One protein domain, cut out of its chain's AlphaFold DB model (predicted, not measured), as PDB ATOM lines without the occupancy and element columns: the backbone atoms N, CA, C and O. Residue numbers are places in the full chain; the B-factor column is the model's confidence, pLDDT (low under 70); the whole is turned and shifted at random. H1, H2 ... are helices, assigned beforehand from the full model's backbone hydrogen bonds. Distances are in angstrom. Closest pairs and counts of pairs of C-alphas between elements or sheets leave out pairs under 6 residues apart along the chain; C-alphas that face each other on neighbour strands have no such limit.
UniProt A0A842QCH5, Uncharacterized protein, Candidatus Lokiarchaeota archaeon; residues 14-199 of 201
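This is residues 14 to 199 of the 201 residues of an uncharacterized protein of Candidatus Lokiarchaeota archaeon (UniProt A0A842QCH5). Two arms of paired helices meet at a corner as a V: H4, the longest helix, runs side by side with H2 in one arm, and the hairpin of H5 and H6 makes the other. H1 and H7 pack together near the corner, and H3 sits at the far tip of the H2 and H4 arm. The printed part has 186 residues with seven named helices, H1 to H7 in chain order, and no named strand: all helix. It is only just extended, close to loose, with a radius of gyration of the C-alphas of 24.5 A, and flat, spanning 67 by 55 by 26 A.

Find C-alpha 75 at (191.257, 142.273, -33.169); from there H4 runs 60.0 A to C-alpha 115 at (145.059, 180.213, -28.146). H2, residues 32 to 61, is 43.7 A long, H5, 117 to 141, 37.5 A, and H6, 155 to 179, 36.1 A. Look for H1 at residues 14 to 30, H3 at 64 to 68, and H7 at 185 to 198.

H4 touches H2 at a shallow tilt of 21 degrees, opposite ways; their closest C-alphas, Leu 55 and Leu 83, are 5.8 A apart. With residues 109 to 114 alone, H4 touches H5 at a steep tilt of 58 degrees, closest at C-alphas 113 and 120, 4.4 A. H5 and H6 touch as a hairpin, closest at C-alphas 121 and 175, 5.2 A. H7 touches H1, closest at C-alphas 188 and 21, 5.5 A. H3 touches no helix. In H1, H2, H6 and H7 every O i to N i+4 pair is within hydrogen-bond range; H4 has 36 of 37, H5 19 of 21, and H3 0 of 1, with 1 of 2 O i to N i+3 pairs.

The C-alphas of Leu 71 and Asn 177, the two farthest apart, are 71.2 A from each other. The printed part has no cut; the link from H5 to H6, 13 residues, is long. Residues 68 to 73 and 140 to 160 stand free. Mean pLDDT of the printed part is 78.9; look for values under 70 at residues 134 to 164 and 171 to 183, among others.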
ATOM      1  N   GLY A  14     137.445 158.995 -30.173       60.75
ATOM      2  CA  GLY A  14     138.512 158.727 -31.143       60.75
ATOM      3  C   GLY A  14     138.704 159.807 -32.220       60.75
ATOM      4  O   GLY A  14     139.838 160.062 -32.621       60.75
ATOM      5  N   GLY A  15     137.630 160.468 -32.661       70.69
ATOM      6  CA  GLY A  15     137.695 161.571 -33.625       70.69
ATOM      7  C   GLY A  15     138.282 162.849 -33.025       70.69
ATOM      8  O   GLY A  15     139.033 163.551 -33.699       70.69
ATOM      9  N   ALA A  16     138.000 163.117 -31.748       74.00
ATOM     10  CA  ALA A  16     138.529 164.285 -31.044       74.00
ATOM     11  C   ALA A  16     140.034 164.144 -30.763       74.00
ATOM     12  O   ALA A  16     140.802 165.064 -31.033       74.00
ATOM     13  N   VAL A  17     140.489 162.956 -30.343       79.50
ATOM     14  CA  VAL A  17     141.926 162.661 -30.185       79.50
ATOM     15  C   VAL A  17     142.688 162.871 -31.499       79.50
ATOM     16  O   VAL A  17     143.753 163.481 -31.494       79.50
ATOM     17  N   GLU A  18     142.173 162.373 -32.629       85.19
ATOM     18  CA  GLU A  18     142.848 162.541 -33.925       85.19
ATOM     19  C   GLU A  18     142.912 164.004 -34.374       85.19
ATOM     20  O   GLU A  18     143.912 164.399 -34.973       85.19
ATOM     21  N   GLN A  19     141.905 164.824 -34.058       86.88
ATOM     22  CA  GLN A  19     141.954 166.262 -34.326       86.88
ATOM     23  C   GLN A  19     143.121 166.925 -33.582       86.88
ATOM     24  O   GLN A  19     143.967 167.544 -34.229       86.88
ATOM     25  N   TYR A  20     143.226 166.722 -32.264       87.38
ATOM     26  CA  TYR A  20     144.328 167.267 -31.460       87.38
ATOM     27  C   TYR A  20     145.696 166.739 -31.911       87.38
ATOM     28  O   TYR A  20     146.672 167.484 -31.967       87.38
ATOM     29  N   VAL A  21     145.790 165.460 -32.290       89.06
ATOM     30  CA  VAL A  21     147.030 164.898 -32.848       89.06
ATOM     31  C   VAL A  21     147.399 165.583 -34.166       89.06
ATOM     32  O   VAL A  21     148.558 165.940 -34.354       89.06
ATOM     33  N   ASN A  22     146.452 165.774 -35.085       90.50
ATOM     34  CA  ASN A  22     146.718 166.419 -36.374       90.50
ATOM     35  C   ASN A  22     147.171 167.869 -36.203       90.50
ATOM     36  O   ASN A  22     148.131 168.296 -36.847       90.50
ATOM     37  N   GLU A  23     146.506 168.605 -35.319       91.25
ATOM     38  CA  GLU A  23     146.844 169.987 -35.006       91.25
ATOM     39  C   GLU A  23     148.236 170.095 -34.380       91.25
ATOM     40  O   GLU A  23     149.079 170.846 -34.876       91.25
ATOM     41  N   LEU A  24     148.535 169.268 -33.372       91.31
ATOM     42  CA  LEU A  24     149.851 169.258 -32.738       91.31
ATOM     43  C   LEU A  24     150.951 168.820 -33.698       91.31
ATOM     44  O   LEU A  24     152.027 169.402 -33.679       91.31
ATOM     45  N   VAL A  25     150.706 167.823 -34.553       92.06
ATOM     46  CA  VAL A  25     151.667 167.419 -35.589       92.06
ATOM     47  C   VAL A  25     151.929 168.573 -36.556       92.06
ATOM     48  O   VAL A  25     153.083 168.810 -36.902       92.06
ATOM     49  N   SER A  26     150.891 169.298 -36.981       91.56
ATOM     50  CA  SER A  26     151.030 170.461 -37.864       91.56
ATOM     51  C   SER A  26     151.865 171.565 -37.207       91.56
ATOM     52  O   SER A  26     152.875 171.993 -37.768       91.56
ATOM     53  N   ALA A  27     151.517 171.957 -35.979       91.75
ATOM     54  CA  ALA A  27     152.246 172.972 -35.222       91.75
ATOM     55  C   ALA A  27     153.700 172.551 -34.949       91.75
ATOM     56  O   ALA A  27     154.632 173.321 -35.169       91.75
ATOM     57  N   ALA A  28     153.913 171.296 -34.550       90.62
ATOM     58  CA  ALA A  28     155.231 170.744 -34.263       90.62
ATOM     59  C   ALA A  28     156.118 170.615 -35.509       90.62
ATOM     60  O   ALA A  28     157.333 170.736 -35.400       90.62
ATOM     61  N   ARG A  29     155.548 170.381 -36.699       88.94
ATOM     62  CA  ARG A  29     156.313 170.371 -37.960       88.94
ATOM     63  C   ARG A  29     156.825 171.756 -38.338       88.94
ATOM     64  O   ARG A  29     157.897 171.854 -38.928       88.94
ATOM     65  N   ASN A  30     156.069 172.796 -37.999       90.25
ATOM     66  CA  ASN A  30     156.458 174.181 -38.247       90.25
ATOM     67  C   ASN A  30     157.446 174.713 -37.197       90.25
ATOM     68  O   ASN A  30     158.072 175.746 -37.419       90.25
ATOM     69  N   ASP A  31     157.612 174.014 -36.072       93.00
ATOM     70  CA  ASP A  31     158.596 174.362 -35.052       93.00
ATOM     71  C   ASP A  31     159.993 173.835 -35.429       93.00
ATOM     72  O   ASP A  31     160.234 172.628 -35.522       93.00
ATOM     73  N   GLU A  32     160.934 174.760 -35.630       92.38
ATOM     74  CA  GLU A  32     162.308 174.461 -36.055       92.38
ATOM     75  C   GLU A  32     163.024 173.513 -35.083       92.38
ATOM     76  O   GLU A  32     163.694 172.564 -35.499       92.38
ATOM     77  N   GLN A  33     162.844 173.725 -33.777       90.12
ATOM     78  CA  GLN A  33     163.500 172.926 -32.748       90.12
ATOM     79  C   GLN A  33     162.968 171.492 -32.743       90.12
ATOM     80  O   GLN A  33     163.751 170.542 -32.650       90.12
ATOM     81  N   VAL A  34     161.650 171.317 -32.868       90.81
ATOM     82  CA  VAL A  34     161.044 169.988 -32.978       90.81
ATOM     83  C   VAL A  34     161.518 169.278 -34.246       90.81
ATOM     84  O   VAL A  34     161.963 168.133 -34.163       90.81
ATOM     85  N   SER A  35     161.473 169.947 -35.399       90.69
ATOM     86  CA  SER A  35     161.881 169.366 -36.684       90.69
ATOM     87  C   SER A  35     163.354 168.928 -36.692       90.69
ATOM     88  O   SER A  35     163.680 167.802 -37.095       90.69
ATOM     89  N   SER A  36     164.239 169.773 -36.156       92.50
ATOM     90  CA  SER A  36     165.664 169.470 -35.988       92.50
ATOM     91  C   SER A  36     165.874 168.261 -35.070       92.50
ATOM     92  O   SER A  36     166.485 167.267 -35.466       92.50
ATOM     93  N   THR A  37     165.246 168.264 -33.889       91.25
ATOM     94  CA  THR A  37     165.388 167.165 -32.919       91.25
ATOM     95  C   THR A  37     164.850 165.840 -33.469       91.25
ATOM     96  O   THR A  37     165.444 164.785 -33.252       91.25
ATOM     97  N   VAL A  38     163.739 165.858 -34.213       92.31
ATOM     98  CA  VAL A  38     163.191 164.664 -34.880       92.31
ATOM     99  C   VAL A  38     164.170 164.114 -35.919       92.31
ATOM    100  O   VAL A  38     164.354 162.897 -36.003       92.31
ATOM    101  N   SER A  39     164.824 164.988 -36.683       91.31
ATOM    102  CA  SER A  39     165.839 164.592 -37.665       91.31
ATOM    103  C   SER A  39     167.049 163.943 -36.989       91.31
ATOM    104  O   SER A  39     167.468 162.857 -37.399       91.31
ATOM    105  N   ASP A  40     167.532 164.524 -35.890       93.12
ATOM    106  CA  ASP A  40     168.634 163.978 -35.091       93.12
ATOM    107  C   ASP A  40     168.286 162.627 -34.454       93.12
ATOM    108  O   ASP A  40     169.114 161.709 -34.430       93.12
ATOM    109  N   ILE A  41     167.048 162.470 -33.969       91.44
ATOM    110  CA  ILE A  41     166.531 161.190 -33.467       91.44
ATOM    111  C   ILE A  41     166.578 160.144 -34.578       91.44
ATOM    112  O   ILE A  41     167.121 159.062 -34.368       91.44
ATOM    113  N   ARG A  42     166.052 160.458 -35.768       91.00
ATOM    114  CA  ARG A  42     166.018 159.523 -36.905       91.00
ATOM    115  C   ARG A  42     167.418 159.123 -37.357       91.00
ATOM    116  O   ARG A  42     167.657 157.941 -37.608       91.00
ATOM    117  N   TYR A  43     168.330 160.088 -37.450       93.44
ATOM    118  CA  TYR A  43     169.728 159.837 -37.783       93.44
ATOM    119  C   TYR A  43     170.371 158.896 -36.757       93.44
ATOM    120  O   TYR A  43     170.872 157.832 -37.115       93.44
ATOM    121  N   THR A  44     170.259 159.238 -35.471       91.44
ATOM    122  CA  THR A  44     170.858 158.461 -34.377       91.44
ATOM    123  C   THR A  44     170.245 157.059 -34.271       91.44
ATOM    124  O   THR A  44     170.958 156.097 -34.003       91.44
ATOM    125  N   GLU A  45     168.938 156.895 -34.507       92.81
ATOM    126  CA  GLU A  45     168.294 155.573 -34.541       92.81
ATOM    127  C   GLU A  45     168.759 154.723 -35.726       92.81
ATOM    128  O   GLU A  45     168.881 153.504 -35.589       92.81
ATOM    129  N   ARG A  46     169.017 155.341 -36.883       93.50
ATOM    130  CA  ARG A  46     169.552 154.642 -38.054       93.50
ATOM    131  C   ARG A  46     170.974 154.158 -37.796       93.50
ATOM    132  O   ARG A  46     171.221 152.969 -37.978       93.50
ATOM    133  N   GLU A  47     171.852 155.039 -37.320       93.31
ATOM    134  CA  GLU A  47     173.227 154.665 -36.973       93.31
ATOM    135  C   GLU A  47     173.257 153.597 -35.884       93.31
ATOM    136  O   GLU A  47     173.937 152.589 -36.032       93.31
ATOM    137  N   LEU A  48     172.429 153.728 -34.843       92.81
ATOM    138  CA  LEU A  48     172.342 152.717 -33.791       92.81
ATOM    139  C   LEU A  48     171.975 151.336 -34.350       92.81
ATOM    140  O   LEU A  48     172.555 150.336 -33.931       92.81
ATOM    141  N   ARG A  49     171.024 151.256 -35.291       93.06
ATOM    142  CA  ARG A  49     170.656 149.982 -35.934       93.06
ATOM    143  C   ARG A  49     171.809 149.412 -36.756       93.06
ATOM    144  O   ARG A  49     171.974 148.196 -36.786       93.06
ATOM    145  N   GLU A  50     172.580 150.259 -37.424       94.69
ATOM    146  CA  GLU A  50     173.739 149.844 -38.213       94.69
ATOM    147  C   GLU A  50     174.884 149.346 -37.324       94.69
ATOM    148  O   GLU A  50     175.357 148.224 -37.511       94.69
ATOM    149  N   THR A  51     175.255 150.101 -36.287       91.50
ATOM    150  CA  THR A  51     176.266 149.702 -35.297       91.50
ATOM    151  C   THR A  51     175.854 148.415 -34.577       91.50
ATOM    152  O   THR A  51     176.686 147.538 -34.357       91.50
ATOM    153  N   GLN A  52     174.562 148.226 -34.284       93.62
ATOM    154  CA  GLN A  52     174.048 146.974 -33.716       93.62
ATOM    155  C   GLN A  52     174.151 145.778 -34.666       93.62
ATOM    156  O   GLN A  52     174.417 144.672 -34.198       93.62
ATOM    157  N   ARG A  53     173.939 145.976 -35.974       93.62
ATOM    158  CA  ARG A  53     174.157 144.919 -36.975       93.62
ATOM    159  C   ARG A  53     175.631 144.543 -37.033       93.62
ATOM    160  O   ARG A  53     175.945 143.384 -36.822       93.62
ATOM    161  N   ARG A  54     176.523 145.530 -37.156       92.19
ATOM    162  CA  ARG A  54     177.977 145.302 -37.139       92.19
ATOM    163  C   ARG A  54     178.438 144.582 -35.873       92.19
ATOM    164  O   ARG A  54     179.219 143.646 -35.952       92.19
ATOM    165  N   LEU A  55     177.928 144.983 -34.707       91.69
ATOM    166  CA  LEU A  55     178.240 144.326 -33.435       91.69
ATOM    167  C   LEU A  55     177.777 142.865 -33.425       91.69
ATOM    168  O   LEU A  55     178.439 142.015 -32.836       91.69
ATOM    169  N   LYS A  56     176.622 142.580 -34.031       92.69
ATOM    170  CA  LYS A  56     176.112 141.218 -34.157       92.69
ATOM    171  C   LYS A  56     177.017 140.382 -35.066       92.69
ATOM    172  O   LYS A  56     177.402 139.298 -34.647       92.69
ATOM    173  N   ASP A  57     177.388 140.908 -36.227       92.12
ATOM    174  CA  ASP A  57     178.244 140.212 -37.193       92.12
ATOM    175  C   ASP A  57     179.617 139.897 -36.567       92.12
ATOM    176  O   ASP A  57     180.042 138.747 -36.532       92.12
ATOM    177  N   VAL A  58     180.247 140.884 -35.913       89.81
ATOM    178  CA  VAL A  58     181.525 140.689 -35.200       89.81
ATOM    179  C   VAL A  58     181.404 139.635 -34.093       89.81
ATOM    180  O   VAL A  58     182.306 138.826 -33.905       89.81
ATOM    181  N   LYS A  59     180.284 139.598 -33.361       88.00
ATOM    182  CA  LYS A  59     180.056 138.584 -32.318       88.00
ATOM    183  C   LYS A  59     179.942 137.166 -32.859       88.00
ATOM    184  O   LYS A  59     180.295 136.238 -32.124       88.00
ATOM    185  N   GLU A  60     179.391 137.014 -34.060       88.75
ATOM    186  CA  GLU A  60     179.253 135.733 -34.756       88.75
ATOM    187  C   GLU A  60     180.603 135.259 -35.320       88.75
ATOM    188  O   GLU A  60     180.868 134.058 -35.307       88.75
ATOM    189  N   ASP A  61     181.480 136.191 -35.704       85.00
ATOM    190  CA  ASP A  61     182.823 135.902 -36.224       85.00
ATOM    191  C   ASP A  61     183.850 135.524 -35.136       85.00
ATOM    192  O   ASP A  61     184.855 134.869 -35.428       85.00
ATOM    193  N   ILE A  62     183.625 135.903 -33.871       83.50
ATOM    194  CA  ILE A  62     184.523 135.543 -32.760       83.50
ATOM    195  C   ILE A  62     184.340 134.064 -32.402       83.50
ATOM    196  O   ILE A  62     183.285 133.647 -31.906       83.50
ATOM    197  N   SER A  63     185.404 133.275 -32.566       82.06
ATOM    198  CA  SER A  63     185.372 131.851 -32.240       82.06
ATOM    199  C   SER A  63     185.223 131.604 -30.733       82.06
ATOM    200  O   SER A  63     185.618 132.408 -29.887       82.06
ATOM    201  N   THR A  64     184.688 130.437 -30.364       79.56
ATOM    202  CA  THR A  64     184.592 130.028 -28.952       79.56
ATOM    203  C   THR A  64     185.964 129.953 -28.275       79.56
ATOM    204  O   THR A  64     186.058 130.205 -27.077       79.56
ATOM    205  N   TRP A  65     187.022 129.636 -29.029       74.81
ATOM    206  CA  TRP A  65     188.389 129.577 -28.509       74.81
ATOM    207  C   TRP A  65     188.979 130.964 -28.253       74.81
ATOM    208  O   TRP A  65     189.669 131.134 -27.249       74.81
ATOM    209  N   ASP A  66     188.648 131.952 -29.085       75.69
ATOM    210  CA  ASP A  66     189.072 133.340 -28.876       75.69
ATOM    211  C   ASP A  66     188.459 133.904 -27.590       75.69
ATOM    212  O   ASP A  66     189.189 134.422 -26.755       75.69
ATOM    213  N   ARG A  67     187.168 133.637 -27.331       76.00
ATOM    214  CA  ARG A  67     186.480 134.070 -26.093       76.00
ATOM    215  C   ARG A  67     187.078 133.504 -24.802       76.00
ATOM    216  O   ARG A  67     186.857 134.054 -23.725       76.00
ATOM    217  N   VAL A  68     187.745 132.351 -24.881       75.62
ATOM    218  CA  VAL A  68     188.382 131.685 -23.730       75.62
ATOM    219  C   VAL A  68     189.826 132.164 -23.553       75.62
ATOM    220  O   VAL A  68     190.417 131.965 -22.490       75.62
ATOM    221  N   ASN A  69     190.407 132.819 -24.558       73.12
ATOM    222  CA  ASN A  69     191.781 133.282 -24.508       73.12
ATOM    223  C   ASN A  69     191.922 134.531 -23.620       73.12
ATOM    224  O   ASN A  69     191.665 135.657 -24.026       73.12
ATOM    225  N   ILE A  70     192.393 134.329 -22.389       68.75
ATOM    226  CA  ILE A  70     192.571 135.394 -21.384       68.75
ATOM    227  C   ILE A  70     193.882 136.180 -21.603       68.75
ATOM    228  O   ILE A  70     194.106 137.212 -20.976       68.75
ATOM    229  N   LEU A  71     194.787 135.691 -22.460       70.88
ATOM    230  CA  LEU A  71     196.156 136.211 -22.540       70.88
ATOM    231  C   LEU A  71     196.277 137.455 -23.426       70.88
ATOM    232  O   LEU A  71     197.057 138.351 -23.109       70.88
ATOM    233  N   THR A  72     195.513 137.528 -24.517       74.25
ATOM    234  CA  THR A  72     195.542 138.656 -25.457       74.25
ATOM    235  C   THR A  72     194.202 138.801 -26.162       74.25
ATOM    236  O   THR A  72     193.744 137.838 -26.773       74.25
ATOM    237  N   LYS A  73     193.635 140.014 -26.153       78.50
ATOM    238  CA  LYS A  73     192.445 140.337 -26.948       78.50
ATOM    239  C   LYS A  73     192.748 140.201 -28.436       78.50
ATOM    240  O   LYS A  73     193.734 140.753 -28.931       78.50
ATOM    241  N   THR A  74     191.880 139.506 -29.149       83.00
ATOM    242  CA  THR A  74     191.912 139.464 -30.609       83.00
ATOM    243  C   THR A  74     191.450 140.805 -31.206       83.00
ATOM    244  O   THR A  74     190.758 141.592 -30.545       83.00
ATOM    245  N   PRO A  75     191.795 141.103 -32.474       84.19
ATOM    246  CA  PRO A  75     191.257 142.273 -33.169       84.19
ATOM    247  C   PRO A  75     189.720 142.292 -33.208       84.19
ATOM    248  O   PRO A  75     189.121 143.358 -33.088       84.19
ATOM    249  N   ALA A  76     189.087 141.119 -33.312       82.00
ATOM    250  CA  ALA A  76     187.634 140.976 -33.320       82.00
ATOM    251  C   ALA A  76     187.005 141.311 -31.956       82.00
ATOM    252  O   ALA A  76     186.031 142.054 -31.905       82.00
ATOM    253  N   GLU A  77     187.601 140.869 -30.843       83.94
ATOM    254  CA  GLU A  77     187.153 141.249 -29.490       83.94
ATOM    255  C   GLU A  77     187.354 142.743 -29.203       83.94
ATOM    256  O   GLU A  77     186.541 143.371 -28.524       83.94
ATOM    257  N   THR A  78     188.419 143.340 -29.747       87.19
ATOM    258  CA  THR A  78     188.654 144.788 -29.631       87.19
ATOM    259  C   THR A  78     187.591 145.587 -30.393       87.19
ATOM    260  O   THR A  78     187.079 146.588 -29.886       87.19
ATOM    261  N   GLU A  79     187.216 145.140 -31.593       88.06
ATOM    262  CA  GLU A  79     186.139 145.753 -32.379       88.06
ATOM    263  C   GLU A  79     184.758 145.525 -31.736       88.06
ATOM    264  O   GLU A  79     183.938 146.445 -31.731       88.06
ATOM    265  N   GLU A  80     184.507 144.359 -31.124       89.88
ATOM    266  CA  GLU A  80     183.291 144.096 -30.336       89.88
ATOM    267  C   GLU A  80     183.148 145.107 -29.191       89.88
ATOM    268  O   GLU A  80     182.087 145.715 -29.024       89.88
ATOM    269  N   GLU A  81     184.213 145.322 -28.414       89.81
ATOM    270  CA  GLU A  81     184.223 146.280 -27.306       89.81
ATOM    271  C   GLU A  81     183.991 147.713 -27.800       89.81
ATOM    272  O   GLU A  81     183.145 148.428 -27.253       89.81
ATOM    273  N   ARG A  82     184.663 148.111 -28.890       92.69
ATOM    274  CA  ARG A  82     184.494 149.432 -29.511       92.69
ATOM    275  C   ARG A  82     183.048 149.663 -29.957       92.69
ATOM    276  O   ARG A  82     182.457 150.684 -29.607       92.69
ATOM    277  N   LEU A  83     182.463 148.717 -30.694       90.56
ATOM    278  CA  LEU A  83     181.077 148.789 -31.171       90.56
ATOM    279  C   LEU A  83     180.064 148.735 -30.016       90.56
ATOM    280  O   LEU A  83     179.001 149.360 -30.088       90.56
ATOM    281  N   SER A  84     180.377 148.014 -28.937       91.44
ATOM    282  CA  SER A  84     179.554 147.960 -27.724       91.44
ATOM    283  C   SER A  84     179.508 149.313 -27.005       91.44
ATOM    284  O   SER A  84     178.418 149.802 -26.681       91.44
ATOM    285  N   GLU A  85     180.658 149.964 -26.808       93.81
ATOM    286  CA  GLU A  85     180.713 151.307 -26.215       93.81
ATOM    287  C   GLU A  85     180.064 152.357 -27.124       93.81
ATOM    288  O   GLU A  85     179.291 153.192 -26.650       93.81
ATOM    289  N   GLU A  86     180.258 152.264 -28.441       93.62
ATOM    290  CA  GLU A  86     179.586 153.123 -29.421       93.62
ATOM    291  C   GLU A  86     178.052 152.974 -29.344       93.62
ATOM    292  O   GLU A  86     177.319 153.962 -29.241       93.62
ATOM    293  N   THR A  87     177.552 151.736 -29.264       92.25
ATOM    294  CA  THR A  87     176.123 151.433 -29.077       92.25
ATOM    295  C   THR A  87     175.582 152.054 -27.784       92.25
ATOM    296  O   THR A  87     174.462 152.577 -27.746       92.25
ATOM    297  N   LYS A  88     176.354 152.002 -26.695       93.00
ATOM    298  CA  LYS A  88     175.981 152.576 -25.395       93.00
ATOM    299  C   LYS A  88     175.958 154.106 -25.435       93.00
ATOM    300  O   LYS A  88     175.014 154.711 -24.913       93.00
ATOM    301  N   ALA A  89     176.938 154.725 -26.090       92.81
ATOM    302  CA  ALA A  89     176.986 156.166 -26.310       92.81
ATOM    303  C   ALA A  89     175.784 156.641 -27.143       92.81
ATOM    304  O   ALA A  89     175.050 157.532 -26.712       92.81
ATOM    305  N   MET A  90     175.493 155.976 -28.267       90.88
ATOM    306  CA  MET A  90     174.339 156.290 -29.120       90.88
ATOM    307  C   MET A  90     173.003 156.130 -28.385       90.88
ATOM    308  O   MET A  90     172.125 156.981 -28.511       90.88
ATOM    309  N   ARG A  91     172.837 155.089 -27.557       91.62
ATOM    310  CA  ARG A  91     171.636 154.926 -26.712       91.62
ATOM    311  C   ARG A  91     171.462 156.069 -25.715       91.62
ATOM    312  O   ARG A  91     170.333 156.481 -25.451       91.62
ATOM    313  N   THR A  92     172.563 156.564 -25.160       93.06
ATOM    314  CA  THR A  92     172.547 157.687 -24.216       93.06
ATOM    315  C   THR A  92     172.163 158.977 -24.934       93.06
ATOM    316  O   THR A  92     171.216 159.637 -24.508       93.06
ATOM    317  N   LYS A  93     172.789 159.257 -26.082       92.31
ATOM    318  CA  LYS A  93     172.434 160.383 -26.956       92.31
ATOM    319  C   LYS A  93     170.963 160.334 -27.378       92.31
ATOM    320  O   LYS A  93     170.256 161.329 -27.295       92.31
ATOM    321  N   LEU A  94     170.462 159.159 -27.758       90.88
ATOM    322  CA  LEU A  94     169.065 158.984 -28.147       90.88
ATOM    323  C   LEU A  94     168.096 159.266 -26.990       90.88
ATOM    324  O   LEU A  94     167.026 159.830 -27.211       90.88
ATOM    325  N   ARG A  95     168.450 158.884 -25.756       91.31
ATOM    326  CA  ARG A  95     167.653 159.212 -24.565       91.31
ATOM    327  C   ARG A  95     167.579 160.724 -24.359       91.31
ATOM    328  O   ARG A  95     166.495 161.241 -24.108       91.31
ATOM    329  N   GLU A  96     168.707 161.411 -24.494       91.94
ATOM    330  CA  GLU A  96     168.781 162.866 -24.367       91.94
ATOM    331  C   GLU A  96     167.954 163.573 -25.446       91.94
ATOM    332  O   GLU A  96     167.093 164.386 -25.115       91.94
ATOM    333  N   LEU A  97     168.109 163.184 -26.714       89.94
ATOM    334  CA  LEU A  97     167.309 163.721 -27.817       89.94
ATOM    335  C   LEU A  97     165.807 163.473 -27.614       89.94
ATOM    336  O   LEU A  97     164.993 164.363 -27.842       89.94
ATOM    337  N   LYS A  98     165.409 162.290 -27.123       89.88
ATOM    338  CA  LYS A  98     163.999 161.993 -26.803       89.88
ATOM    339  C   LYS A  98     163.464 162.854 -25.658       89.88
ATOM    340  O   LYS A  98     162.288 163.220 -25.683       89.88
ATOM    341  N   HIS A  99     164.295 163.184 -24.669       89.00
ATOM    342  CA  HIS A  99     163.933 164.139 -23.623       89.00
ATOM    343  C   HIS A  99     163.777 165.549 -24.194       89.00
ATOM    344  O   HIS A  99     162.737 166.164 -23.971       89.00
ATOM    345  N   GLN A 100     164.748 166.031 -24.973       89.38
ATOM    346  CA  GLN A 100     164.680 167.339 -25.631       89.38
ATOM    347  C   GLN A 100     163.421 167.455 -26.497       89.38
ATOM    348  O   GLN A 100     162.635 168.381 -26.315       89.38
ATOM    349  N   PHE A 101     163.144 166.445 -27.324       90.19
ATOM    350  CA  PHE A 101     161.937 166.373 -28.146       90.19
ATOM    351  C   PHE A 101     160.654 166.441 -27.312       90.19
ATOM    352  O   PHE A 101     159.706 167.136 -27.677       90.19
ATOM    353  N   HIS A 102     160.610 165.751 -26.168       88.19
ATOM    354  CA  HIS A 102     159.457 165.828 -25.276       88.19
ATOM    355  C   HIS A 102     159.231 167.247 -24.743       88.19
ATOM    356  O   HIS A 102     158.083 167.690 -24.727       88.19
ATOM    357  N   PHE A 103     160.288 167.953 -24.337       88.75
ATOM    358  CA  PHE A 103     160.180 169.331 -23.854       88.75
ATOM    359  C   PHE A 103     159.799 170.310 -24.964       88.75
ATOM    360  O   PHE A 103     158.946 171.165 -24.743       88.75
ATOM    361  N   SER A 104     160.350 170.155 -26.168       89.75
ATOM    362  CA  SER A 104     159.964 170.975 -27.318       89.75
ATOM    363  C   SER A 104     158.489 170.786 -27.679       89.75
ATOM    364  O   SER A 104     157.791 171.768 -27.903       89.75
ATOM    365  N   LEU A 105     157.969 169.553 -27.632       89.00
ATOM    366  CA  LEU A 105     156.533 169.312 -27.814       89.00
ATOM    367  C   LEU A 105     155.678 169.964 -26.725       89.00
ATOM    368  O   LEU A 105     154.620 170.502 -27.035       89.00
ATOM    369  N   LEU A 106     156.119 169.940 -25.463       88.19
ATOM    370  CA  LEU A 106     155.406 170.638 -24.389       88.19
ATOM    371  C   LEU A 106     155.379 172.155 -24.619       88.19
ATOM    372  O   LEU A 106     154.338 172.757 -24.398       88.19
ATOM    373  N   ARG A 107     156.460 172.752 -25.138       90.88
ATOM    374  CA  ARG A 107     156.486 174.177 -25.511       90.88
ATOM    375  C   ARG A 107     155.474 174.506 -26.614       90.88
ATOM    376  O   ARG A 107     154.799 175.530 -26.541       90.88
ATOM    377  N   VAL A 108     155.358 173.645 -27.626       91.12
ATOM    378  CA  VAL A 108     154.348 173.806 -28.687       91.12
ATOM    379  C   VAL A 108     152.939 173.711 -28.100       91.12
ATOM    380  O   VAL A 108     152.102 174.557 -28.394       91.12
ATOM    381  N   ILE A 109     152.691 172.750 -27.206       89.81
ATOM    382  CA  ILE A 109     151.408 172.633 -26.494       89.81
ATOM    383  C   ILE A 109     151.114 173.882 -25.663       89.81
ATOM    384  O   ILE A 109     149.986 174.352 -25.684       89.81
ATOM    385  N   ASP A 110     152.099 174.432 -24.953       88.62
ATOM    386  CA  ASP A 110     151.907 175.645 -24.151       88.62
ATOM    387  C   ASP A 110     151.535 176.850 -25.041       88.62
ATOM    388  O   ASP A 110     150.787 177.724 -24.613       88.62
ATOM    389  N   THR A 111     151.998 176.868 -26.297       90.25
ATOM    390  CA  THR A 111     151.614 177.882 -27.294       90.25
ATOM    391  C   THR A 111     150.174 177.666 -27.768       90.25
ATOM    392  O   THR A 111     149.383 178.601 -27.752       90.25
ATOM    393  N   LEU A 112     149.799 176.427 -28.103       88.88
ATOM    394  CA  LEU A 112     148.426 176.084 -28.498       88.88
ATOM    395  C   LEU A 112     147.418 176.329 -27.361       88.88
ATOM    396  O   LEU A 112     146.327 176.837 -27.590       88.88
ATOM    397  N   ALA A 113     147.800 176.042 -26.116       86.62
ATOM    398  CA  ALA A 113     146.978 176.277 -24.929       86.62
ATOM    399  C   ALA A 113     146.749 177.767 -24.624       86.62
ATOM    400  O   ALA A 113     145.815 178.097 -23.894       86.62
ATOM    401  N   ALA A 114     147.587 178.664 -25.153       86.44
ATOM    402  CA  ALA A 114     147.362 180.103 -25.048       86.44
ATOM    403  C   ALA A 114     146.260 180.594 -26.005       86.44
ATOM    404  O   ALA A 114     145.662 181.640 -25.756       86.44
ATOM    405  N   GLU A 115     145.995 179.847 -27.079       86.19
ATOM    406  CA  GLU A 115     145.059 180.213 -28.146       86.19
ATOM    407  C   GLU A 115     143.731 179.441 -28.058       86.19
ATOM    408  O   GLU A 115     142.686 179.986 -28.416       86.19
ATOM    409  N   ASP A 116     143.747 178.208 -27.537       85.38
ATOM    410  CA  ASP A 116     142.600 177.295 -27.513       85.38
ATOM    411  C   ASP A 116     142.346 176.690 -26.115       85.38
ATOM    412  O   ASP A 116     143.228 176.124 -25.457       85.38
ATOM    413  N   SER A 117     141.093 176.780 -25.654       78.88
ATOM    414  CA  SER A 117     140.675 176.305 -24.327       78.88
ATOM    415  C   SER A 117     140.684 174.780 -24.181       78.88
ATOM    416  O   SER A 117     140.814 174.277 -23.066       78.88
ATOM    417  N   GLY A 118     140.572 174.035 -25.280       81.31
ATOM    418  CA  GLY A 118     140.701 172.581 -25.301       81.31
ATOM    419  C   GLY A 118     142.140 172.130 -25.055       81.31
ATOM    420  O   GLY A 118     142.375 171.241 -24.234       81.31
ATOM    421  N   TRP A 119     143.123 172.800 -25.663       85.06
ATOM    422  CA  TRP A 119     144.541 172.569 -25.348       85.06
ATOM    423  C   TRP A 119     144.883 172.926 -23.900       85.06
ATOM    424  O   TRP A 119     145.625 172.191 -23.242       85.06
ATOM    425  N   LEU A 120     144.295 174.002 -23.369       80.81
ATOM    426  CA  LEU A 120     144.417 174.346 -21.953       80.81
ATOM    427  C   LEU A 120     143.822 173.255 -21.050       80.81
ATOM    428  O   LEU A 120     144.461 172.866 -20.073       80.81
ATOM    429  N   ALA A 121     142.647 172.719 -21.382       78.88
ATOM    430  CA  ALA A 121     142.030 171.630 -20.630       78.88
ATOM    431  C   ALA A 121     142.903 170.362 -20.637       78.88
ATOM    432  O   ALA A 121     143.177 169.803 -19.576       78.88
ATOM    433  N   LEU A 122     143.453 169.968 -21.791       80.88
ATOM    434  CA  LEU A 122     144.420 168.864 -21.882       80.88
ATOM    435  C   LEU A 122     145.676 169.115 -21.036       80.88
ATOM    436  O   LEU A 122     146.227 168.206 -20.410       80.88
ATOM    437  N   ARG A 123     146.151 170.362 -20.998       82.56
ATOM    438  CA  ARG A 123     147.323 170.733 -20.206       82.56
ATOM    439  C   ARG A 123     147.056 170.649 -18.706       82.56
ATOM    440  O   ARG A 123     147.922 170.183 -17.959       82.56
ATOM    441  N   VAL A 124     145.867 171.077 -18.289       78.88
ATOM    442  CA  VAL A 124     145.380 170.997 -16.910       78.88
ATOM    443  C   VAL A 124     145.201 169.544 -16.476       78.88
ATOM    444  O   VAL A 124     145.657 169.193 -15.389       78.88
ATOM    445  N   GLU A 125     144.638 168.687 -17.331       80.56
ATOM    446  CA  GLU A 125     144.517 167.246 -17.080       80.56
ATOM    447  C   GLU A 125     145.884 166.621 -16.789       80.56
ATOM    448  O   GLU A 125     146.087 166.012 -15.739       80.56
ATOM    449  N   LEU A 126     146.873 166.862 -17.656       79.38
ATOM    450  CA  LEU A 126     148.219 166.323 -17.466       79.38
ATOM    451  C   LEU A 126     148.853 166.789 -16.148       79.38
ATOM    452  O   LEU A 126     149.612 166.040 -15.523       79.38
ATOM    453  N   PHE A 127     148.594 168.035 -15.746       79.38
ATOM    454  CA  PHE A 127     149.059 168.565 -14.469       79.38
ATOM    455  C   PHE A 127     148.353 167.887 -13.290       79.38
ATOM    456  O   PHE A 127     149.038 167.411 -12.385       79.38
ATOM    457  N   ALA A 128     147.023 167.780 -13.327       73.44
ATOM    458  CA  ALA A 128     146.225 167.121 -12.296       73.44
ATOM    459  C   ALA A 128     146.645 165.653 -12.118       73.44
ATOM    460  O   ALA A 128     146.967 165.233 -11.008       73.44
ATOM    461  N   SER A 129     146.786 164.907 -13.216       74.31
ATOM    462  CA  SER A 129     147.257 163.518 -13.225       74.31
ATOM    463  C   SER A 129     148.657 163.352 -12.619       74.31
ATOM    464  O   SER A 129     148.929 162.386 -11.900       74.31
ATOM    465  N   LYS A 130     149.579 164.294 -12.874       75.75
ATOM    466  CA  LYS A 130     150.905 164.286 -12.232       75.75
ATOM    467  C   LYS A 130     150.811 164.605 -10.745       75.75
ATOM    468  O   LYS A 130     151.452 163.921  -9.956       75.75
ATOM    469  N   LEU A 131     150.024 165.613 -10.380       70.62
ATOM    470  CA  LEU A 131     149.839 166.040  -8.997       70.62
ATOM    471  C   LEU A 131     149.286 164.897  -8.140       70.62
ATOM    472  O   LEU A 131     149.874 164.579  -7.109       70.62
ATOM    473  N   VAL A 132     148.227 164.228  -8.607       71.56
ATOM    474  CA  VAL A 132     147.651 163.048  -7.943       71.56
ATOM    475  C   VAL A 132     148.712 161.977  -7.741       71.56
ATOM    476  O   VAL A 132     148.883 161.499  -6.626       71.56
ATOM    477  N   ARG A 133     149.485 161.643  -8.780       73.06
ATOM    478  CA  ARG A 133     150.531 160.618  -8.679       73.06
ATOM    479  C   ARG A 133     151.604 160.969  -7.649       73.06
ATOM    480  O   ARG A 133     152.004 160.096  -6.887       73.06
ATOM    481  N   GLU A 134     152.091 162.208  -7.623       69.12
ATOM    482  CA  GLU A 134     153.110 162.612  -6.646       69.12
ATOM    483  C   GLU A 134     152.562 162.578  -5.210       69.12
ATOM    484  O   GLU A 134     153.240 162.092  -4.307       69.12
ATOM    485  N   ILE A 135     151.305 162.981  -4.999       67.50
ATOM    486  CA  ILE A 135     150.629 162.864  -3.694       67.50
ATOM    487  C   ILE A 135     150.436 161.392  -3.300       67.50
ATOM    488  O   ILE A 135     150.668 161.023  -2.147       67.50
ATOM    489  N   SER A 136     150.063 160.531  -4.252       65.06
ATOM    490  CA  SER A 136     149.947 159.080  -4.048       65.06
ATOM    491  C   SER A 136     151.293 158.413  -3.725       65.06
ATOM    492  O   SER A 136     151.354 157.455  -2.964       65.06
ATOM    493  N   ASN A 137     152.397 158.919  -4.276       61.81
ATOM    494  CA  ASN A 137     153.735 158.415  -3.965       61.81
ATOM    495  C   ASN A 137     154.204 158.863  -2.577       61.81
ATOM    496  O   ASN A 137     154.818 158.078  -1.859       61.81
ATOM    497  N   LEU A 138     153.869 160.092  -2.170       59.94
ATOM    498  CA  LEU A 138     154.093 160.571  -0.803       59.94
ATOM    499  C   LEU A 138     153.304 159.756   0.233       59.94
ATOM    500  O   LEU A 138     153.703 159.688   1.391       59.94
ATOM    501  N   THR A 139     152.209 159.100  -0.167       52.56
ATOM    502  CA  THR A 139     151.397 158.272   0.736       52.56
ATOM    503  C   THR A 139     151.983 156.882   1.011       52.56
ATOM    504  O   THR A 139     151.552 156.226   1.961       52.56
ATOM    505  N   ILE A 140     152.997 156.431   0.258       49.69
ATOM    506  CA  ILE A 140     153.615 155.103   0.449       49.69
ATOM    507  C   ILE A 140     154.525 155.038   1.690       49.69
ATOM    508  O   ILE A 140     154.889 153.943   2.113       49.69
ATOM    509  N   ASP A 141     154.780 156.154   2.376       47.41
ATOM    510  CA  ASP A 141     155.568 156.154   3.613       47.41
ATOM    511  C   ASP A 141     154.781 156.595   4.858       47.41
ATOM    512  O   ASP A 141     155.317 157.228   5.754       47.41
ATOM    513  N   TYR A 142     153.493 156.247   4.955       48.47
ATOM    514  CA  TYR A 142     152.752 156.349   6.229       48.47
ATOM    515  C   TYR A 142     152.663 155.016   6.979       48.47
ATOM    516  O   TYR A 142     152.499 154.999   8.196       48.47
ATOM    517  N   GLY A 143     152.813 153.886   6.279       43.41
ATOM    518  CA  GLY A 143     152.786 152.557   6.898       43.41
ATOM    519  C   GLY A 143     154.130 152.117   7.487       43.41
ATOM    520  O   GLY A 143     154.149 151.425   8.503       43.41
ATOM    521  N   VAL A 144     155.249 152.523   6.875       45.94
ATOM    522  CA  VAL A 144     156.603 152.127   7.304       45.94
ATOM    523  C   VAL A 144     157.215 153.176   8.239       45.94
ATOM    524  O   VAL A 144     157.703 152.802   9.305       45.94
ATOM    525  N   LEU A 145     157.083 154.479   7.949       43.56
ATOM    526  CA  LEU A 145     157.426 155.534   8.919       43.56
ATOM    527  C   LEU A 145     156.455 155.626  10.106       43.56
ATOM    528  O   LEU A 145     156.884 156.014  11.186       43.56
ATOM    529  N   GLY A 146     155.191 155.204   9.971       41.72
ATOM    530  CA  GLY A 146     154.247 155.126  11.098       41.72
ATOM    531  C   GLY A 146     154.626 154.081  12.160       41.72
ATOM    532  O   GLY A 146     154.188 154.174  13.304       41.72
ATOM    533  N   MET A 147     155.487 153.110  11.821       42.22
ATOM    534  CA  MET A 147     156.103 152.210  12.809       42.22
ATOM    535  C   MET A 147     157.295 152.846  13.546       42.22
ATOM    536  O   MET A 147     157.697 152.340  14.595       42.22
ATOM    537  N   MET A 148     157.861 153.950  13.046       39.00
ATOM    538  CA  MET A 148     158.944 154.688  13.702       39.00
ATOM    539  C   MET A 148     158.383 155.944  14.372       39.00
ATOM    540  O   MET A 148     158.289 157.021  13.800       39.00
ATOM    541  N   ASN A 149     158.026 155.754  15.636       37.91
ATOM    542  CA  ASN A 149     157.316 156.632  16.567       37.91
ATOM    543  C   ASN A 149     158.012 157.983  16.920       37.91
ATOM    544  O   ASN A 149     158.061 158.348  18.092       37.91
ATOM    545  N   TYR A 150     158.600 158.714  15.961       40.22
ATOM    546  CA  TYR A 150     159.435 159.899  16.250       40.22
ATOM    547  C   TYR A 150     159.308 161.110  15.309       40.22
ATOM    548  O   TYR A 150     160.093 162.046  15.455       40.22
ATOM    549  N   MET A 151     158.337 161.172  14.393       42.25
ATOM    550  CA  MET A 151     158.091 162.408  13.635       42.25
ATOM    551  C   MET A 151     156.709 162.979  13.921       42.25
ATOM    552  O   MET A 151     155.695 162.353  13.641       42.25
ATOM    553  N   ASP A 152     156.730 164.183  14.487       47.81
ATOM    554  CA  ASP A 152     155.630 165.127  14.650       47.81
ATOM    555  C   ASP A 152     154.675 165.092  13.441       47.81
ATOM    556  O   ASP A 152     155.015 165.505  12.330       47.81
ATOM    557  N   HIS A 153     153.492 164.517  13.645       51.97
ATOM    558  CA  HIS A 153     152.412 164.513  12.669       51.97
ATOM    559  C   HIS A 153     151.612 165.799  12.852       51.97
ATOM    560  O   HIS A 153     150.607 165.811  13.562       51.97
ATOM    561  N   SER A 154     152.058 166.893  12.234       53.91
ATOM    562  CA  SER A 154     151.251 168.109  12.229       53.91
ATOM    563  C   SER A 154     150.004 167.897  11.360       53.91
ATOM    564  O   SER A 154     150.096 167.463  10.206       53.91
ATOM    565  N   ASP A 155     148.833 168.238  11.907       55.62
ATOM    566  CA  ASP A 155     147.538 168.296  11.204       55.62
ATOM    567  C   ASP A 155     147.625 169.057   9.863       55.62
ATOM    568  O   ASP A 155     146.861 168.792   8.934       55.62
ATOM    569  N   ASP A 156     148.603 169.958   9.726       56.47
ATOM    570  CA  ASP A 156     148.894 170.720   8.511       56.47
ATOM    571  C   ASP A 156     149.275 169.833   7.315       56.47
ATOM    572  O   ASP A 156     148.957 170.163   6.170       56.47
ATOM    573  N   THR A 157     149.916 168.685   7.556       56.84
ATOM    574  CA  THR A 157     150.307 167.753   6.487       56.84
ATOM    575  C   THR A 157     149.093 166.987   5.956       56.84
ATOM    576  O   THR A 157     148.943 166.827   4.744       56.84
ATOM    577  N   ILE A 158     148.182 166.584   6.848       60.53
ATOM    578  CA  ILE A 158     146.932 165.890   6.497       60.53
ATOM    579  C   ILE A 158     145.954 166.867   5.823       60.53
ATOM    580  O   ILE A 158     145.418 166.562   4.757       60.53
ATOM    581  N   GLN A 159     145.785 168.083   6.363       62.16
ATOM    582  CA  GLN A 159     144.973 169.124   5.715       62.16
ATOM    583  C   GLN A 159     145.542 169.548   4.357       62.16
ATOM    584  O   GLN A 159     144.784 169.821   3.425       62.16
ATOM    585  N   GLY A 160     146.869 169.616   4.225       61.44
ATOM    586  CA  GLY A 160     147.531 169.894   2.952       61.44
ATOM    587  C   GLY A 160     147.192 168.847   1.891       61.44
ATOM    588  O   GLY A 160     146.826 169.203   0.770       61.44
ATOM    589  N   GLN A 161     147.223 167.564   2.260       65.38
ATOM    590  CA  GLN A 161     146.859 166.457   1.370       65.38
ATOM    591  C   GLN A 161     145.393 166.507   0.937       65.38
ATOM    592  O   GLN A 161     145.107 166.401  -0.256       65.38
ATOM    593  N   GLU A 162     144.470 166.721   1.875       69.06
ATOM    594  CA  GLU A 162     143.038 166.809   1.572       69.06
ATOM    595  C   GLU A 162     142.734 167.986   0.631       69.06
ATOM    596  O   GLU A 162     141.991 167.839  -0.345       69.06
ATOM    597  N   ARG A 163     143.382 169.140   0.843       68.88
ATOM    598  CA  ARG A 163     143.279 170.293  -0.066       68.88
ATOM    599  C   ARG A 163     143.807 169.972  -1.460       68.88
ATOM    600  O   ARG A 163     143.175 170.362  -2.439       68.88
ATOM    601  N   CYS A 164     144.930 169.266  -1.574       66.31
ATOM    602  CA  CYS A 164     145.482 168.904  -2.874       66.31
ATOM    603  C   CYS A 164     144.616 167.884  -3.627       66.31
ATOM    604  O   CYS A 164     144.434 168.032  -4.834       66.31
ATOM    605  N   LEU A 165     144.035 166.901  -2.932       70.12
ATOM    606  CA  LEU A 165     143.076 165.965  -3.526       70.12
ATOM    607  C   LEU A 165     141.803 166.685  -3.985       70.12
ATOM    608  O   LEU A 165     141.329 166.441  -5.089       70.12
ATOM    609  N   ASN A 166     141.294 167.632  -3.195       72.62
ATOM    610  CA  ASN A 166     140.132 168.435  -3.576       72.62
ATOM    611  C   ASN A 166     140.423 169.313  -4.810       72.62
ATOM    612  O   ASN A 166     139.615 169.383  -5.735       72.62
ATOM    613  N   ILE A 167     141.608 169.933  -4.879       71.56
ATOM    614  CA  ILE A 167     142.055 170.658  -6.078       71.56
ATOM    615  C   ILE A 167     142.111 169.713  -7.285       71.56
ATOM    616  O   ILE A 167     141.594 170.069  -8.339       71.56
ATOM    617  N   ALA A 168     142.677 168.512  -7.139       70.25
ATOM    618  CA  ALA A 168     142.739 167.535  -8.222       70.25
ATOM    619  C   ALA A 168     141.345 167.118  -8.724       70.25
ATOM    620  O   ALA A 168     141.121 167.139  -9.930       70.25
ATOM    621  N   SER A 169     140.392 166.840  -7.828       70.06
ATOM    622  CA  SER A 169     139.013 166.495  -8.209       70.06
ATOM    623  C   SER A 169     138.296 167.634  -8.938       70.06
ATOM    624  O   SER A 169     137.586 167.402  -9.910       70.06
ATOM    625  N   ARG A 170     138.502 168.887  -8.512       71.88
ATOM    626  CA  ARG A 170     137.921 170.054  -9.201       71.88
ATOM    627  C   ARG A 170     138.553 170.294 -10.573       71.88
ATOM    628  O   ARG A 170     137.875 170.781 -11.473       71.88
ATOM    629  N   LEU A 171     139.837 169.973 -10.733       67.31
ATOM    630  CA  LEU A 171     140.504 170.022 -12.034       67.31
ATOM    631  C   LEU A 171     139.979 168.918 -12.959       67.31
ATOM    632  O   LEU A 171     139.737 169.200 -14.125       67.31
ATOM    633  N   ASP A 172     139.736 167.714 -12.444       68.19
ATOM    634  CA  ASP A 172     139.148 166.602 -13.204       68.19
ATOM    635  C   ASP A 172     137.729 166.927 -13.710       68.19
ATOM    636  O   ASP A 172     137.413 166.744 -14.889       68.19
ATOM    637  N   GLU A 173     136.893 167.531 -12.859       68.88
ATOM    638  CA  GLU A 173     135.559 168.009 -13.245       68.88
ATOM    639  C   GLU A 173     135.628 169.123 -14.306       68.88
ATOM    640  O   GLU A 173     134.866 169.124 -15.276       68.88
ATOM    641  N   PHE A 174     136.564 170.069 -14.161       68.75
ATOM    642  CA  PHE A 174     136.799 171.113 -15.161       68.75
ATOM    643  C   PHE A 174     137.215 170.516 -16.513       68.75
ATOM    644  O   PHE A 174     136.655 170.880 -17.547       68.75
ATOM    645  N   VAL A 175     138.159 169.574 -16.505       64.62
ATOM    646  CA  VAL A 175     138.671 168.889 -17.698       64.62
ATOM    647  C   VAL A 175     137.563 168.112 -18.404       64.62
ATOM    648  O   VAL A 175     137.364 168.291 -19.605       64.62
ATOM    649  N   THR A 176     136.798 167.311 -17.661       66.62
ATOM    650  CA  THR A 176     135.709 166.484 -18.204       66.62
ATOM    651  C   THR A 176     134.652 167.337 -18.907       66.62
ATOM    652  O   THR A 176     134.208 167.009 -20.009       66.62
ATOM    653  N   ASN A 177     134.288 168.475 -18.309       69.69
ATOM    654  CA  ASN A 177     133.303 169.395 -18.877       69.69
ATOM    655  C   ASN A 177     133.808 170.138 -20.127       69.69
ATOM    656  O   ASN A 177     132.998 170.496 -20.980       69.69
ATOM    657  N   GLN A 178     135.117 170.381 -20.244       67.50
ATOM    658  CA  GLN A 178     135.711 171.081 -21.392       67.50
ATOM    659  C   GLN A 178     136.040 170.145 -22.563       67.50
ATOM    660  O   GLN A 178     135.896 170.540 -23.715       67.50
ATOM    661  N   LEU A 179     136.468 168.909 -22.286       64.31
ATOM    662  CA  LEU A 179     136.897 167.950 -23.313       64.31
ATOM    663  C   LEU A 179     135.769 167.048 -23.829       64.31
ATOM    664  O   LEU A 179     135.949 166.369 -24.839       64.31
ATOM    665  N   GLY A 180     134.609 167.025 -23.162       60.50
ATOM    666  CA  GLY A 180     133.443 166.249 -23.598       60.50
ATOM    667  C   GLY A 180     133.668 164.729 -23.634       60.50
ATOM    668  O   GLY A 180     132.894 164.013 -24.272       60.50
ATOM    669  N   GLY A 181     134.723 164.227 -22.982       63.03
ATOM    670  CA  GLY A 181     135.110 162.818 -22.974       63.03
ATOM    671  C   GLY A 181     136.494 162.564 -22.365       63.03
ATOM    672  O   GLY A 181     137.203 163.494 -21.988       63.03
ATOM    673  N   ASP A 182     136.869 161.285 -22.297       64.88
ATOM    674  CA  ASP A 182     138.107 160.764 -21.691       64.88
ATOM    675  C   ASP A 182     139.322 160.945 -22.629       64.88
ATOM    676  O   ASP A 182     139.894 159.993 -23.161       64.88
ATOM    677  N   ILE A 183     139.649 162.201 -22.945       68.88
ATOM    678  CA  ILE A 183     140.803 162.557 -23.779       68.88
ATOM    679  C   ILE A 183     141.957 162.942 -22.855       68.88
ATOM    680  O   ILE A 183     141.922 163.990 -22.218       68.88
ATOM    681  N   ASN A 184     143.012 162.127 -22.825       74.81
ATOM    682  CA  ASN A 184     144.221 162.422 -22.056       74.81
ATOM    683  C   ASN A 184     145.343 162.966 -22.957       74.81
ATOM    684  O   ASN A 184     145.638 162.413 -24.025       74.81
ATOM    685  N   LEU A 185     146.039 164.016 -22.504       78.88
ATOM    686  CA  LEU A 185     147.151 164.626 -23.244       78.88
ATOM    687  C   LEU A 185     148.313 163.649 -23.481       78.88
ATOM    688  O   LEU A 185     149.061 163.786 -24.451       78.88
ATOM    689  N   ARG A 186     148.487 162.649 -22.614       81.81
ATOM    690  CA  ARG A 186     149.494 161.593 -22.768       81.81
ATOM    691  C   ARG A 186     149.301 160.808 -24.062       81.81
ATOM    692  O   ARG A 186     150.290 160.579 -24.760       81.81
ATOM    693  N   ASP A 187     148.067 160.449 -24.394       82.88
ATOM    694  CA  ASP A 187     147.750 159.656 -25.585       82.88
ATOM    695  C   ASP A 187     147.932 160.488 -26.854       82.88
ATOM    696  O   ASP A 187     148.536 160.029 -27.829       82.88
ATOM    697  N   VAL A 188     147.495 161.752 -26.811       83.81
ATOM    698  CA  VAL A 188     147.743 162.736 -27.874       83.81
ATOM    699  C   VAL A 188     149.248 162.901 -28.098       83.81
ATOM    700  O   VAL A 188     149.725 162.805 -29.232       83.81
ATOM    701  N   LEU A 189     150.029 163.071 -27.027       84.56
ATOM    702  CA  LEU A 189     151.486 163.176 -27.088       84.56
ATOM    703  C   LEU A 189     152.133 161.914 -27.656       84.56
ATOM    704  O   LEU A 189     153.032 162.016 -28.488       84.56
ATOM    705  N   GLU A 190     151.722 160.727 -27.220       86.94
ATOM    706  CA  GLU A 190     152.313 159.477 -27.690       86.94
ATOM    707  C   GLU A 190     152.032 159.244 -29.177       86.94
ATOM    708  O   GLU A 190     152.960 158.958 -29.941       86.94
ATOM    709  N   LYS A 191     150.784 159.438 -29.617       87.56
ATOM    710  CA  LYS A 191     150.415 159.359 -31.036       87.56
ATOM    711  C   LYS A 191     151.170 160.386 -31.879       87.56
ATOM    712  O   LYS A 191     151.709 160.031 -32.927       87.56
ATOM    713  N   THR A 192     151.280 161.624 -31.398       87.50
ATOM    714  CA  THR A 192     152.023 162.698 -32.077       87.50
ATOM    715  C   THR A 192     153.504 162.347 -32.200       87.50
ATOM    716  O   THR A 192     154.064 162.427 -33.291       87.50
ATOM    717  N   LYS A 193     154.142 161.872 -31.121       88.75
ATOM    718  CA  LYS A 193     155.540 161.412 -31.145       88.75
ATOM    719  C   LYS A 193     155.744 160.295 -32.164       88.75
ATOM    720  O   LYS A 193     156.704 160.345 -32.928       88.75
ATOM    721  N   ARG A 194     154.842 159.306 -32.200       87.62
ATOM    722  CA  ARG A 194     154.909 158.207 -33.173       87.62
ATOM    723  C   ARG A 194     154.808 158.728 -34.604       87.62
ATOM    724  O   ARG A 194     155.634 158.329 -35.412       87.62
ATOM    725  N   ARG A 195     153.869 159.629 -34.909       88.38
ATOM    726  CA  ARG A 195     153.750 160.228 -36.250       88.38
ATOM    727  C   ARG A 195     154.973 161.054 -36.628       88.38
ATOM    728  O   ARG A 195     155.570 160.830 -37.669       88.38
ATOM    729  N   LEU A 196     155.428 161.943 -35.751       87.12
ATOM    730  CA  LEU A 196     156.594 162.782 -36.032       87.12
ATOM    731  C   LEU A 196     157.870 161.959 -36.236       87.12
ATOM    732  O   LEU A 196     158.660 162.280 -37.115       87.12
ATOM    733  N   VAL A 197     158.078 160.874 -35.487       83.62
ATOM    734  CA  VAL A 197     159.288 160.048 -35.627       83.62
ATOM    735  C   VAL A 197     159.175 159.043 -36.780       83.62
ATOM    736  O   VAL A 197     160.155 158.878 -37.503       83.62
ATOM    737  N   ASN A 198     158.007 158.422 -36.988       80.12
ATOM    738  CA  ASN A 198     157.831 157.316 -37.939       80.12
ATOM    739  C   ASN A 198     157.273 157.712 -39.310       80.12
ATOM    740  O   ASN A 198     157.438 156.918 -40.235       80.12
ATOM    741  N   ASP A 199     156.617 158.867 -39.468       69.50
ATOM    742  CA  ASP A 199     156.097 159.269 -40.778       69.50
ATOM    743  C   ASP A 199     157.280 159.510 -41.728       69.50
ATOM    744  O   ASP A 199     158.035 160.481 -41.610       69.50
TER     745      ASP A 199